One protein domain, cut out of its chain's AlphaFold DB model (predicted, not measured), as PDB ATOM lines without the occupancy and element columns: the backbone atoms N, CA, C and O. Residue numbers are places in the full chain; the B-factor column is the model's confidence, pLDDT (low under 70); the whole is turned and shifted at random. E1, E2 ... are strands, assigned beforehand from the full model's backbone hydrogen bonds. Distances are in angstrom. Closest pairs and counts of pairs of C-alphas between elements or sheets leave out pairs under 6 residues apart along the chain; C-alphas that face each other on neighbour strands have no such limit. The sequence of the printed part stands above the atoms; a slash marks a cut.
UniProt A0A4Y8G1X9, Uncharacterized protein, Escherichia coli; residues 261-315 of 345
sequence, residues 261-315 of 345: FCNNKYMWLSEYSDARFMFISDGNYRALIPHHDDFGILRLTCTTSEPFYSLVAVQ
ATOM      1  N   PHE A 261     -41.441 -40.524 -10.786       92.25
ATOM      2  CA  PHE A 261     -42.718 -40.703 -10.095       92.25
ATOM      3  C   PHE A 261     -42.936 -42.183  -9.765       92.25
ATOM      4  O   PHE A 261     -43.104 -43.004 -10.664       92.25
ATOM      5  N   CYS A 262     -42.941 -42.517  -8.474       90.62
ATOM      6  CA  CYS A 262     -43.242 -43.855  -7.965       90.62
ATOM      7  C   CYS A 262     -44.215 -43.754  -6.790       90.62
ATOM      8  O   CYS A 262     -44.105 -42.858  -5.955       90.62
ATOM      9  N   ASN A 263     -45.159 -44.694  -6.706       88.88
ATOM     10  CA  ASN A 263     -46.086 -44.819  -5.577       88.88
ATOM     11  C   ASN A 263     -46.787 -43.490  -5.196       88.88
ATOM     12  O   ASN A 263     -46.802 -43.076  -4.036       88.88
ATOM     13  N   ASN A 264     -47.332 -42.794  -6.200       87.94
ATOM     14  CA  ASN A 264     -48.023 -41.504  -6.072       87.94
ATOM     15  C   ASN A 264     -47.186 -40.339  -5.512       87.94
ATOM     16  O   ASN A 264     -47.748 -39.341  -5.056       87.94
ATOM     17  N   LYS A 265     -45.853 -40.431  -5.547       90.75
ATOM     18  CA  LYS A 265     -44.950 -39.371  -5.088       90.75
ATOM     19  C   LYS A 265     -43.795 -39.175  -6.069       90.75
ATOM     20  O   LYS A 265     -43.348 -40.113  -6.724       90.75
ATOM     21  N   TYR A 266     -43.307 -37.939  -6.154       91.56
ATOM     22  CA  TYR A 266     -42.043 -37.651  -6.827       91.56
ATOM     23  C   TYR A 266     -40.877 -37.984  -5.896       91.56
ATOM     24  O   TYR A 266     -40.906 -37.648  -4.714       91.56
ATOM     25  N   MET A 267     -39.873 -38.658  -6.441       90.62
ATOM     26  CA  MET A 267     -38.689 -39.144  -5.741       90.62
ATOM     27  C   MET A 267     -37.425 -38.766  -6.520       90.62
ATOM     28  O   MET A 267     -37.481 -38.443  -7.711       90.62
ATOM     29  N   TRP A 268     -36.284 -38.814  -5.840       90.06
ATOM     30  CA  TRP A 268     -34.947 -38.622  -6.402       90.06
ATOM     31  C   TRP A 268     -33.966 -39.581  -5.717       90.06
ATOM     32  O   TRP A 268     -34.283 -40.173  -4.684       90.06
ATOM     33  N   LEU A 269     -32.774 -39.746  -6.290       87.88
ATOM     34  CA  LEU A 269     -31.712 -40.558  -5.693       87.88
ATOM     35  C   LEU A 269     -30.815 -39.666  -4.836       87.88
ATOM     36  O   LEU A 269     -30.085 -38.835  -5.366       87.88
ATOM     37  N   SER A 270     -30.850 -39.833  -3.513       82.44
ATOM     38  CA  SER A 270     -30.029 -39.033  -2.590       82.44
ATOM     39  C   SER A 270     -28.527 -39.254  -2.777       82.44
ATOM     40  O   SER A 270     -27.750 -38.330  -2.575       82.44
ATOM     41  N   GLU A 271     -28.123 -40.460  -3.182       83.38
ATOM     42  CA  GLU A 271     -26.720 -40.805  -3.459       83.38
ATOM     43  C   GLU A 271     -26.196 -40.181  -4.762       83.38
ATOM     44  O   GLU A 271     -24.990 -40.016  -4.922       83.38
ATOM     45  N   TYR A 272     -27.093 -39.797  -5.679       83.38
ATOM     46  CA  TYR A 272     -26.750 -39.269  -7.001       83.38
ATOM     47  C   TYR A 272     -27.571 -38.008  -7.296       83.38
ATOM     48  O   TYR A 272     -28.530 -38.048  -8.067       83.38
ATOM     49  N   SER A 273     -27.185 -36.879  -6.692       81.69
ATOM     50  CA  SER A 273     -27.901 -35.593  -6.812       81.69
ATOM     51  C   SER A 273     -28.064 -35.100  -8.250       81.69
ATOM     52  O   SER A 273     -29.042 -34.429  -8.565       81.69
ATOM     53  N   ASP A 274     -27.121 -35.458  -9.124       85.62
ATOM     54  CA  ASP A 274     -27.086 -35.010 -10.518       85.62
ATOM     55  C   ASP A 274     -27.697 -36.039 -11.485       85.62
ATOM     56  O   ASP A 274     -27.639 -35.862 -12.706       85.62
ATOM     57  N   ALA A 275     -28.276 -37.124 -10.958       89.12
ATOM     58  CA  ALA A 275     -28.922 -38.145 -11.768       89.12
ATOM     59  C   ALA A 275     -30.121 -37.576 -12.535       89.12
ATOM     60  O   ALA A 275     -30.888 -36.745 -12.045       89.12
ATOM     61  N   ARG A 276     -30.304 -38.066 -13.760       91.88
ATOM     62  CA  ARG A 276     -31.435 -37.712 -14.619       91.88
ATOM     63  C   ARG A 276     -32.269 -38.945 -14.930       91.88
ATOM     64  O   ARG A 276     -31.738 -39.994 -15.265       91.88
ATOM     65  N   PHE A 277     -33.585 -38.820 -14.853       92.88
ATOM     66  CA  PHE A 277     -34.536 -39.909 -15.017       92.88
ATOM     67  C   PHE A 277     -35.290 -39.751 -16.329       92.88
ATOM     68  O   PHE A 277     -36.111 -38.846 -16.505       92.88
ATOM     69  N   MET A 278     -35.007 -40.645 -17.270       92.06
ATOM     70  CA  MET A 278     -35.727 -40.729 -18.528       92.06
ATOM     71  C   MET A 278     -36.939 -41.643 -18.363       92.06
ATOM     72  O   MET A 278     -36.805 -42.823 -18.040       92.06
ATOM     73  N   PHE A 279     -38.129 -41.097 -18.608       90.56
ATOM     74  CA  PHE A 279     -39.370 -41.868 -18.609       90.56
ATOM     75  C   PHE A 279     -39.431 -42.813 -19.814       90.56
ATOM     76  O   PHE A 279     -39.209 -42.371 -20.951       90.56
ATOM     77  N   ILE A 280     -39.760 -44.082 -19.547       88.62
ATOM     78  CA  ILE A 280     -39.984 -45.128 -20.556       88.62
ATOM     79  C   ILE A 280     -41.458 -45.518 -20.586       88.62
ATOM     80  O   ILE A 280     -42.103 -45.445 -21.628       88.62
ATOM     81  N   SER A 281     -41.982 -45.918 -19.431       87.06
ATOM     82  CA  SER A 281     -43.385 -46.256 -19.221       87.06
ATOM     83  C   SER A 281     -43.719 -46.084 -17.745       87.06
ATOM     84  O   SER A 281     -42.824 -45.878 -16.921       87.06
ATOM     85  N   ASP A 282     -44.990 -46.229 -17.384       85.44
ATOM     86  CA  ASP A 282     -45.391 -46.186 -15.981       85.44
ATOM     87  C   ASP A 282     -44.578 -47.184 -15.152       85.44
ATOM     88  O   ASP A 282     -44.352 -48.338 -15.538       85.44
ATOM     89  N   GLY A 283     -44.044 -46.684 -14.041       87.31
ATOM     90  CA  GLY A 283     -43.199 -47.454 -13.143       87.31
ATOM     91  C   GLY A 283     -41.803 -47.807 -13.668       87.31
ATOM     92  O   GLY A 283     -41.066 -48.479 -12.956       87.31
ATOM     93  N   ASN A 284     -41.420 -47.401 -14.884       90.44
ATOM     94  CA  ASN A 284     -40.148 -47.770 -15.505       90.44
ATOM     95  C   ASN A 284     -39.410 -46.542 -16.052       90.44
ATOM     96  O   ASN A 284     -39.860 -45.858 -16.976       90.44
ATOM     97  N   TYR A 285     -38.208 -46.332 -15.531       91.94
ATOM     98  CA  TYR A 285     -37.329 -45.233 -15.893       91.94
ATOM     99  C   TYR A 285     -35.932 -45.754 -16.251       91.94
ATOM    100  O   TYR A 285     -35.545 -46.886 -15.934       91.94
ATOM    101  N   ARG A 286     -35.154 -44.913 -16.925       91.94
ATOM    102  CA  ARG A 286     -33.698 -45.049 -17.014       91.94
ATOM    103  C   ARG A 286     -33.073 -43.943 -16.182       91.94
ATOM    104  O   ARG A 286     -33.358 -42.772 -16.421       91.94
ATOM    105  N   ALA A 287     -32.283 -44.323 -15.187       90.94
ATOM    106  CA  ALA A 287     -31.494 -43.402 -14.390       90.94
ATOM    107  C   ALA A 287     -30.134 -43.221 -15.072       90.94
ATOM    108  O   ALA A 287     -29.378 -44.175 -15.240       90.94
ATOM    109  N   LEU A 288     -29.869 -41.995 -15.499       90.44
ATOM    110  CA  LEU A 288     -28.646 -41.545 -16.139       90.44
ATOM    111  C   LEU A 288     -27.806 -40.861 -15.066       90.44
ATOM    112  O   LEU A 288     -28.147 -39.766 -14.617       90.44
ATOM    113  N   ILE A 289     -26.742 -41.521 -14.626       87.38
ATOM    114  CA  ILE A 289     -25.853 -41.037 -13.572       87.38
ATOM    115  C   ILE A 289     -24.608 -40.453 -14.239       87.38
ATOM    116  O   ILE A 289     -23.869 -41.203 -14.878       87.38
ATOM    117  N   PRO A 290     -24.352 -39.142 -14.117       81.31
ATOM    118  CA  PRO A 290     -23.141 -38.545 -14.662       81.31
ATOM    119  C   PRO A 290     -21.892 -39.162 -14.021       81.31
ATOM    120  O   PRO A 290     -21.788 -39.232 -12.797       81.31
ATOM    121  N   HIS A 291     -20.930 -39.575 -14.840       77.62
ATOM    122  CA  HIS A 291     -19.624 -40.046 -14.395       77.62
ATOM    123  C   HIS A 291     -18.527 -39.424 -15.263       77.62
ATOM    124  O   HIS A 291     -18.271 -39.864 -16.382       77.62
ATOM    125  N   HIS A 292     -17.885 -38.372 -14.746       73.12
ATOM    126  CA  HIS A 292     -16.926 -37.546 -15.487       73.12
ATOM    127  C   HIS A 292     -17.488 -37.057 -16.837       73.12
ATOM    128  O   HIS A 292     -18.354 -36.181 -16.848       73.12
ATOM    129  N   ASP A 293     -17.008 -37.620 -17.949       65.69
ATOM    130  CA  ASP A 293     -17.381 -37.239 -19.316       65.69
ATOM    131  C   ASP A 293     -18.461 -38.143 -19.940       65.69
ATOM    132  O   ASP A 293     -18.811 -37.939 -21.104       65.69
ATOM    133  N   ASP A 294     -18.986 -39.121 -19.195       67.81
ATOM    134  CA  ASP A 294     -19.969 -40.101 -19.671       67.81
ATOM    135  C   ASP A 294     -21.156 -40.258 -18.696       67.81
ATOM    136  O   ASP A 294     -21.216 -39.620 -17.640       67.81
ATOM    137  N   PHE A 295     -22.126 -41.098 -19.054       76.06
ATOM    138  CA  PHE A 295     -23.285 -41.437 -18.238       76.06
ATOM    139  C   PHE A 295     -23.343 -42.940 -17.963       76.06
ATOM    140  O   PHE A 295     -23.446 -43.758 -18.874       76.06
ATOM    141  N   GLY A 296     -23.384 -43.304 -16.683       83.56
ATOM    142  CA  GLY A 296     -23.833 -44.624 -16.265       83.56
ATOM    143  C   GLY A 296     -25.342 -44.745 -16.459       83.56
ATOM    144  O   GLY A 296     -26.095 -43.849 -16.073       83.56
ATOM    145  N   ILE A 297     -25.799 -45.849 -17.047       87.31
ATOM    146  CA  ILE A 297     -27.221 -46.084 -17.318       87.31
ATOM    147  C   ILE A 297     -27.699 -47.236 -16.442       87.31
ATOM    148  O   ILE A 297     -27.242 -48.372 -16.566       87.31
ATOM    149  N   LEU A 298     -28.638 -46.936 -15.549       88.75
ATOM    150  CA  LEU A 298     -29.300 -47.914 -14.693       88.75
ATOM    151  C   LEU A 298     -30.783 -48.000 -15.047       88.75
ATOM    152  O   LEU A 298     -31.449 -47.004 -15.342       88.75
ATOM    153  N   ARG A 299     -31.337 -49.204 -14.962       89.62
ATOM    154  CA  ARG A 299     -32.777 -49.426 -15.004       89.62
ATOM    155  C   ARG A 299     -33.362 -49.135 -13.628       89.62
ATOM    156  O   ARG A 299     -32.977 -49.773 -12.653       89.62
ATOM    157  N   LEU A 300     -34.307 -48.201 -13.570       91.88
ATOM    158  CA  LEU A 300     -35.070 -47.887 -12.367       91.88
ATOM    159  C   LEU A 300     -36.499 -48.395 -12.546       91.88
ATOM    160  O   LEU A 300     -37.191 -47.996 -13.484       91.88
ATOM    161  N   THR A 301     -36.944 -49.268 -11.650       92.94
ATOM    162  CA  THR A 301     -38.319 -49.781 -11.638       92.94
ATOM    163  C   THR A 301     -38.983 -49.509 -10.301       92.94
ATOM    164  O   THR A 301     -38.388 -49.790  -9.266       92.94
ATOM    165  N   CYS A 302     -40.204 -48.977 -10.311       91.44
ATOM    166  CA  CYS A 302     -40.969 -48.753  -9.090       91.44
ATOM    167  C   CYS A 302     -41.377 -50.087  -8.454       91.44
ATOM    168  O   CYS A 302     -41.780 -51.024  -9.145       91.44
ATOM    169  N   THR A 303     -41.319 -50.145  -7.130       91.56
ATOM    170  CA  THR A 303     -41.723 -51.292  -6.312       91.56
ATOM    171  C   THR A 303     -42.727 -50.844  -5.250       91.56
ATOM    172  O   THR A 303     -42.940 -49.653  -5.024       91.56
ATOM    173  N   THR A 304     -43.395 -51.801  -4.611       87.75
ATOM    174  CA  THR A 304     -44.422 -51.534  -3.590       87.75
ATOM    175  C   THR A 304     -43.860 -51.389  -2.175       87.75
ATOM    176  O   THR A 304     -44.558 -50.883  -1.302       87.75
ATOM    177  N   SER A 305     -42.617 -51.808  -1.938       86.94
ATOM    178  CA  SER A 305     -41.935 -51.761  -0.640       86.94
ATOM    179  C   SER A 305     -40.848 -50.692  -0.625       86.94
ATOM    180  O   SER A 305     -40.153 -50.545  -1.629       86.94
ATOM    181  N   GLU A 306     -40.648 -50.003   0.505       83.62
ATOM    182  CA  GLU A 306     -39.544 -49.044   0.689       83.62
ATOM    183  C   GLU A 306     -38.193 -49.655   0.253       83.62
ATOM    184  O   GLU A 306     -37.915 -50.803   0.607       83.62
ATOM    185  N   PRO A 307     -37.370 -48.943  -0.553       85.19
ATOM    186  CA  PRO A 307     -37.451 -47.518  -0.914       85.19
ATOM    187  C   PRO A 307     -38.398 -47.173  -2.091       85.19
ATOM    188  O   PRO A 307     -38.329 -46.073  -2.628       85.19
ATOM    189  N   PHE A 308     -39.307 -48.075  -2.475       88.12
ATOM    190  CA  PHE A 308     -40.299 -47.970  -3.565       88.12
ATOM    191  C   PHE A 308     -39.722 -47.948  -4.980       88.12
ATOM    192  O   PHE A 308     -40.434 -47.682  -5.952       88.12
ATOM    193  N   TYR A 309     -38.440 -48.262  -5.114       89.81
ATOM    194  CA  TYR A 309     -37.791 -48.482  -6.392       89.81
ATOM    195  C   TYR A 309     -36.681 -49.527  -6.264       89.81
ATOM    196  O   TYR A 309     -36.156 -49.782  -5.181       89.81
ATOM    197  N   SER A 310     -36.296 -50.108  -7.395       90.56
ATOM    198  CA  SER A 310     -35.089 -50.918  -7.541       90.56
ATOM    199  C   SER A 310     -34.240 -50.393  -8.689       90.56
ATOM    200  O   SER A 310     -34.762 -50.085  -9.763       90.56
ATOM    201  N   LEU A 311     -32.930 -50.322  -8.457       88.62
ATOM    202  CA  LEU A 311     -31.921 -49.954  -9.443       88.62
ATOM    203  C   LEU A 311     -31.159 -51.201  -9.878       88.62
ATOM    204  O   LEU A 311     -30.619 -51.924  -9.046       88.62
ATOM    205  N   VAL A 312     -31.106 -51.443 -11.183       86.88
ATOM    206  CA  VAL A 312     -30.376 -52.572 -11.766       86.88
ATOM    207  C   VAL A 312     -29.493 -52.054 -12.890       86.88
ATOM    208  O   VAL A 312     -29.949 -51.284 -13.735       86.88
ATOM    209  N   ALA A 313     -28.228 -52.472 -12.913       82.56
ATOM    210  CA  ALA A 313     -27.333 -52.150 -14.016       82.56
ATOM    211  C   ALA A 313     -27.850 -52.754 -15.327       82.56
ATOM    212  O   ALA A 313     -28.286 -53.908 -15.360       82.56
ATOM    213  N   VAL A 314     -27.797 -51.973 -16.406       77.38
ATOM    214  CA  VAL A 314     -28.072 -52.494 -17.747       77.38
ATOM    215  C   VAL A 314     -26.946 -53.466 -18.103       77.38
ATOM    216  O   VAL A 314     -25.776 -53.093 -18.094       77.38
ATOM    217  N   GLN A 315     -27.293 -54.729 -18.362       73.12
ATOM    218  CA  GLN A 315     -26.316 -55.759 -18.720       73.12
ATOM    219  C   GLN A 315     -26.146 -55.823 -20.233       73.12
ATOM    220  O   GLN A 315     -27.132 -55.853 -20.974       73.12
TER     221      GLN A 315
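What this domain is: This is residues 261 to 315 of the 345 residues of an uncharacterized protein of Escherichia coli (UniProt A0A4Y8G1X9). A strongly twisted four-strand sheet forms a wall, with residues 261 to 275, including the short strand E1, passing over one face and the other face bare. The 55 printed residues hold five named strands, E1 to E5 along the chain, and no named helix: all strand. The sheet, ordered E2, E3, E4, E5, is antiparallel. The whole is compact, radius of gyration of the C-alphas 11.0 A, spanning 34 by 23 by 16 A.

Where its parts are: E4, residues 294 to 302, spans 25.1 A; E3, 284 to 291, 22.0 A; E2, 276 to 281, 15.4 A; E5, 309 to 313, 13.5 A, ending at C-alpha 313 (-27.333, -52.150, -14.016). E1, 265 to 267, 6.3 A, begins at C-alpha 265 (-44.950, -39.371, -5.088).

How they stand to each other: E2 to E5 form a meander of hairpins, each strand the antiparallel neighbour of the one before. N 278 and O 286 of E2 and E3, N 287 and O 298 of E3 and E4, and N 299 and O 312 of E4 and E5 are each 2.8 A apart, within hydrogen-bond range. E1 pairs with no named strand.

The domain as a whole: The printed part has no cut and no long link. Residues 293 to 294 are under pLDDT 70.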